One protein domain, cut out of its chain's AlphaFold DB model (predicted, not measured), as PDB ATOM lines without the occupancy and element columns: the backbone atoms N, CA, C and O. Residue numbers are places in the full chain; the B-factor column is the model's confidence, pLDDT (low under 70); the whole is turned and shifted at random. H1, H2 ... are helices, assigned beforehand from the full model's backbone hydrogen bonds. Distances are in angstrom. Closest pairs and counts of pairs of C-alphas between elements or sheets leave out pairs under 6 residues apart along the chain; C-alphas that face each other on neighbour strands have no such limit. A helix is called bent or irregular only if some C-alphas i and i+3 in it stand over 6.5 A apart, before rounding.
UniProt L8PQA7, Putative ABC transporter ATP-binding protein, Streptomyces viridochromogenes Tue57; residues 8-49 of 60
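This is residues 8 to 49 of the 60 residues of the protein "Putative ABC transporter ATP-binding protein" of Streptomyces viridochromogenes Tue57 (UniProt L8PQA7). An extended chain with no packed core: a short helix, H1, and a longer one, H2, follow each other and make an open corner at a tight link, and a tail without a named element, residues 35 to 49, sticks out beyond H2. The outline is a rod, with spans of 51 by 22 by 9 A. The printed part has 42 residues with two named helices, H1 then H2, and no named strand; the class is all helix, and 21 of the 42 residues are in the helices. The whole is extended, with a radius of gyration of the C-alphas of 16.8 A.

The printed part begins at Asp 8, with its C-alpha at (44.330, -45.890, 71.332). H1 takes residues 12 to 19 and measures 10.4 A from first to last C-alpha; C-alpha 12 is at (35.682, -46.256, 76.194). H2 takes residues 22 to 34 and measures 18.2 A; C-alpha 34 is at (28.571, -17.334, 80.494).

H1 and H2 are close but not clearly touching; their closest C-alphas, those of Asn 17 and Thr 23, are 7.3 A apart. They run the same way at a steep tilt of 64 degrees, with centres 16.6 A apart. Two residues form the tight link between them. In H1 and H2 every O i to N i+4 pair is within hydrogen-bond range. Neither helix is bent. Residues 24 to 49, of which 24 to 34 belong to H2, stand free.

The two C-alphas farthest apart, those of Asp 8 and Glu 47, are 52.2 A apart. The printed part has no cut, and there is no long link between named elements. The mean pLDDT of the printed part is 78.7; residues 36 to 43 and residue 46 are under 70.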
ATOM      1  N   ASP A   8      43.413 -45.739  70.199       81.12
ATOM      2  CA  ASP A   8      44.330 -45.890  71.332       81.12
ATOM      3  C   ASP A   8      44.401 -44.615  72.192       81.12
ATOM      4  O   ASP A   8      44.807 -44.664  73.351       81.12
ATOM      5  N   GLU A   9      43.989 -43.481  71.622       80.19
ATOM      6  CA  GLU A   9      43.979 -42.157  72.246       80.19
ATOM      7  C   GLU A   9      42.627 -41.839  72.901       80.19
ATOM      8  O   GLU A   9      42.479 -40.791  73.523       80.19
ATOM      9  N   VAL A  10      41.637 -42.733  72.767       79.62
ATOM     10  CA  VAL A  10      40.257 -42.518  73.215       79.62
ATOM     11  C   VAL A  10      39.823 -43.637  74.150       79.62
ATOM     12  O   VAL A  10      39.680 -44.794  73.745       79.62
ATOM     13  N   SER A  11      39.537 -43.302  75.408       87.38
ATOM     14  CA  SER A  11      38.974 -44.281  76.336       87.38
ATOM     15  C   SER A  11      37.516 -44.624  75.994       87.38
ATOM     16  O   SER A  11      36.768 -43.831  75.418       87.38
ATOM     17  N   LEU A  12      37.075 -45.828  76.378       88.44
ATOM     18  CA  LEU A  12      35.682 -46.256  76.194       88.44
ATOM     19  C   LEU A  12      34.698 -45.342  76.939       88.44
ATOM     20  O   LEU A  12      33.589 -45.102  76.460       88.44
ATOM     21  N   GLU A  13      35.106 -44.840  78.102       87.00
ATOM     22  CA  GLU A  13      34.330 -43.895  78.898       87.00
ATOM     23  C   GLU A  13      34.157 -42.559  78.163       87.00
ATOM     24  O   GLU A  13      33.033 -42.078  78.027       87.00
ATOM     25  N   GLU A  14      35.236 -42.002  77.603       84.06
ATOM     26  CA  GLU A  14      35.172 -40.776  76.798       84.06
ATOM     27  C   GLU A  14      34.306 -40.947  75.551       84.06
ATOM     28  O   GLU A  14      33.466 -40.092  75.273       84.06
ATOM     29  N   LEU A  15      34.443 -42.067  74.832       87.06
ATOM     30  CA  LEU A  15      33.614 -42.351  73.660       87.06
ATOM     31  C   LEU A  15      32.130 -42.479  74.033       87.06
ATOM     32  O   LEU A  15      31.271 -41.947  73.334       87.06
ATOM     33  N   THR A  16      31.827 -43.158  75.143       88.25
ATOM     34  CA  THR A  16      30.450 -43.329  75.631       88.25
ATOM     35  C   THR A  16      29.839 -41.984  76.001       88.25
ATOM     36  O   THR A  16      28.725 -41.678  75.578       88.25
ATOM     37  N   ASN A  17      30.582 -41.151  76.731       85.25
ATOM     38  CA  ASN A  17      30.139 -39.811  77.099       85.25
ATOM     39  C   ASN A  17      29.927 -38.921  75.867       85.25
ATOM     40  O   ASN A  17      28.937 -38.194  75.812       85.25
ATOM     41  N   HIS A  18      30.804 -38.997  74.864       86.12
ATOM     42  CA  HIS A  18      30.659 -38.248  73.614       86.12
ATOM     43  C   HIS A  18      29.428 -38.697  72.808       86.12
ATOM     44  O   HIS A  18      28.599 -37.867  72.449       86.12
ATOM     45  N   MET A  19      29.251 -40.003  72.580       86.81
ATOM     46  CA  MET A  19      28.105 -40.544  71.830       86.81
ATOM     47  C   MET A  19      26.762 -40.322  72.537       86.81
ATOM     48  O   MET A  19      25.736 -40.188  71.875       86.81
ATOM     49  N   ALA A  20      26.762 -40.262  73.870       90.12
ATOM     50  CA  ALA A  20      25.597 -39.881  74.665       90.12
ATOM     51  C   ALA A  20      25.284 -38.367  74.608       90.12
ATOM     52  O   ALA A  20      24.349 -37.918  75.269       90.12
ATOM     53  N   GLY A  21      26.050 -37.577  73.844       86.88
ATOM     54  CA  GLY A  21      25.868 -36.129  73.688       86.88
ATOM     55  C   GLY A  21      26.421 -35.295  74.849       86.88
ATOM     56  O   GLY A  21      26.032 -34.140  75.034       86.88
ATOM     57  N   GLY A  22      27.300 -35.863  75.681       87.12
ATOM     58  CA  GLY A  22      27.848 -35.201  76.867       87.12
ATOM     59  C   GLY A  22      28.719 -33.982  76.546       87.12
ATOM     60  O   GLY A  22      28.741 -33.023  77.317       87.12
ATOM     61  N   THR A  23      29.393 -33.982  75.396       85.62
ATOM     62  CA  THR A  23      30.194 -32.855  74.889       85.62
ATOM     63  C   THR A  23      29.340 -31.640  74.551       85.62
ATOM     64  O   THR A  23      29.644 -30.527  74.972       85.62
ATOM     65  N   GLU A  24      28.252 -31.863  73.828       87.31
ATOM     66  CA  GLU A  24      27.284 -30.860  73.402       87.31
ATOM     67  C   GLU A  24      26.554 -30.297  74.623       87.31
ATOM     68  O   GLU A  24      26.393 -29.084  74.753       87.31
ATOM     69  N   LEU A  25      26.201 -31.161  75.582       85.19
ATOM     70  CA  LEU A  25      25.609 -30.747  76.851       85.19
ATOM     71  C   LEU A  25      26.567 -29.890  77.692       85.19
ATOM     72  O   LEU A  25      26.137 -28.916  78.309       85.19
ATOM     73  N   ALA A  26      27.854 -30.239  77.747       84.44
ATOM     74  CA  ALA A  26      28.858 -29.459  78.468       84.44
ATOM     75  C   ALA A  26      29.095 -28.089  77.814       84.44
ATOM     76  O   ALA A  26      29.172 -27.087  78.525       84.44
ATOM     77  N   ALA A  27      29.142 -28.035  76.479       85.75
ATOM     78  CA  ALA A  27      29.245 -26.790  75.723       85.75
ATOM     79  C   ALA A  27      28.034 -25.875  75.975       85.75
ATOM     80  O   ALA A  27      28.213 -24.724  76.365       85.75
ATOM     81  N   LEU A  28      26.812 -26.411  75.888       81.00
ATOM     82  CA  LEU A  28      25.582 -25.655  76.135       81.00
ATOM     83  C   LEU A  28      25.497 -25.130  77.576       81.00
ATOM     84  O   LEU A  28      25.115 -23.985  77.805       81.00
ATOM     85  N   LYS A  29      25.888 -25.941  78.568       82.62
ATOM     86  CA  LYS A  29      25.960 -25.505  79.973       82.62
ATOM     87  C   LYS A  29      26.989 -24.397  80.178       82.62
ATOM     88  O   LYS A  29      26.737 -23.474  80.945       82.62
ATOM     89  N   HIS A  30      28.140 -24.489  79.515       84.50
ATOM     90  CA  HIS A  30      29.175 -23.462  79.567       84.50
ATOM     91  C   HIS A  30      28.698 -22.155  78.921       84.50
ATOM     92  O   HIS A  30      28.894 -21.084  79.486       84.50
ATOM     93  N   GLU A  31      28.028 -22.218  77.773       83.62
ATOM     94  CA  GLU A  31      27.377 -21.064  77.141       83.62
ATOM     95  C   GLU A  31      26.330 -20.441  78.067       83.62
ATOM     96  O   GLU A  31      26.415 -19.251  78.358       83.62
ATOM     97  N   LEU A  32      25.431 -21.245  78.640       81.12
ATOM     98  CA  LEU A  32      24.409 -20.772  79.576       81.12
ATOM     99  C   LEU A  32      25.007 -20.133  80.840       81.12
ATOM    100  O   LEU A  32      24.492 -19.135  81.325       81.12
ATOM    101  N   ALA A  33      26.117 -20.664  81.361       77.62
ATOM    102  CA  ALA A  33      26.805 -20.101  82.524       77.62
ATOM    103  C   ALA A  33      27.557 -18.790  82.216       77.62
ATOM    104  O   ALA A  33      27.780 -17.975  83.115       77.62
ATOM    105  N   GLN A  34      27.969 -18.587  80.961       74.56
ATOM    106  CA  GLN A  34      28.571 -17.334  80.494       74.56
ATOM    107  C   GLN A  34      27.520 -16.260  80.221       74.56
ATOM    108  O   GLN A  34      27.823 -15.069  80.325       74.56
ATOM    109  N   VAL A  35      26.287 -16.662  79.915       70.69
ATOM    110  CA  VAL A  35      25.151 -15.751  79.849       70.69
ATOM    111  C   VAL A  35      24.803 -15.300  81.273       70.69
ATOM    112  O   VAL A  35      24.066 -15.943  82.012       70.69
ATOM    113  N   ARG A  36      25.342 -14.143  81.663       67.62
ATOM    114  CA  ARG A  36      24.757 -13.280  82.694       67.62
ATOM    115  C   ARG A  36      24.153 -12.072  81.993       67.62
ATOM    116  O   ARG A  36      24.843 -11.436  81.201       67.62
ATOM    117  N   GLY A  37      22.884 -11.781  82.276       58.59
ATOM    118  CA  GLY A  37      22.129 -10.719  81.601       58.59
ATOM    119  C   GLY A  37      20.895 -11.184  80.824       58.59
ATOM    120  O   GLY A  37      20.366 -10.397  80.047       58.59
ATOM    121  N   VAL A  38      20.417 -12.420  81.020       58.91
ATOM    122  CA  VAL A  38      18.975 -12.665  80.854       58.91
ATOM    123  C   VAL A  38      18.319 -11.965  82.030       58.91
ATOM    124  O   VAL A  38      18.644 -12.285  83.175       58.91
ATOM    125  N   ASP A  39      17.492 -10.967  81.736       61.41
ATOM    126  CA  ASP A  39      16.663 -10.303  82.733       61.41
ATOM    127  C   ASP A  39      15.616 -11.316  83.203       61.41
ATOM    128  O   ASP A  39      14.585 -11.516  82.560       61.41
ATOM    129  N   VAL A  40      15.964 -12.080  84.240       65.38
ATOM    130  CA  VAL A  40      15.087 -13.121  84.788       65.38
ATOM    131  C   VAL A  40      13.896 -12.504  85.518       65.38
ATOM    132  O   VAL A  40      12.888 -13.176  85.694       65.38
ATOM    133  N   GLU A  41      13.975 -11.222  85.862       68.31
ATOM    134  CA  GLU A  41      12.904 -10.429  86.449       68.31
ATOM    135  C   GLU A  41      11.807 -10.063  85.435       68.31
ATOM    136  O   GLU A  41      10.685  -9.779  85.852       68.31
ATOM    137  N   GLU A  42      12.087 -10.100  84.126       67.88
ATOM    138  CA  GLU A  42      11.083  -9.928  83.059       67.88
ATOM    139  C   GLU A  42      10.624 -11.258  82.430       67.88
ATOM    140  O   GLU A  42       9.809 -11.256  81.501       67.88
ATOM    141  N   LEU A  43      11.124 -12.407  82.904       68.06
ATOM    142  CA  LEU A  43      10.674 -13.697  82.386       68.06
ATOM    143  C   LEU A  43       9.234 -14.003  82.838       68.06
ATOM    144  O   LEU A  43       8.902 -13.783  84.001       68.06
ATOM    145  N   PRO A  44       8.385 -14.538  81.940       73.50
ATOM    146  CA  PRO A  44       7.040 -14.981  82.292       73.50
ATOM    147  C   PRO A  44       7.098 -16.102  83.333       73.50
ATOM    148  O   PRO A  44       7.905 -17.030  83.207       73.50
ATOM    149  N   GLU A  45       6.216 -16.035  84.327       80.44
ATOM    150  CA  GLU A  45       6.066 -17.096  85.321       80.44
ATOM    151  C   GLU A  45       5.463 -18.350  84.670       80.44
ATOM    152  O   GLU A  45       4.917 -18.298  83.567       80.44
ATOM    153  N   GLU A  46       5.520 -19.504  85.343       68.38
ATOM    154  CA  GLU A  46       4.965 -20.760  84.800       68.38
ATOM    155  C   GLU A  46       3.492 -20.631  84.367       68.38
ATOM    156  O   GLU A  46       3.050 -21.291  83.428       68.38
ATOM    157  N   GLU A  47       2.750 -19.743  85.029       70.88
ATOM    158  CA  GLU A  47       1.347 -19.421  84.763       70.88
ATOM    159  C   GLU A  47       1.143 -18.640  83.448       70.88
ATOM    160  O   GLU A  47       0.087 -18.744  82.822       70.88
ATOM    161  N   ASP A  48       2.169 -17.911  83.004       73.12
ATOM    162  CA  ASP A  48       2.195 -17.107  81.780       73.12
ATOM    163  C   ASP A  48       2.688 -17.909  80.558       73.12
ATOM    164  O   ASP A  48       2.555 -17.472  79.408       73.12
ATOM    165  N   LEU A  49       3.256 -19.105  80.774       73.88
ATOM    166  CA  LEU A  49       3.770 -19.968  79.712       73.88
ATOM    167  C   LEU A  49       2.629 -20.606  78.906       73.88
ATOM    168  O   LEU A  49       2.198 -21.733  79.154       73.88
TER     169      LEU A  49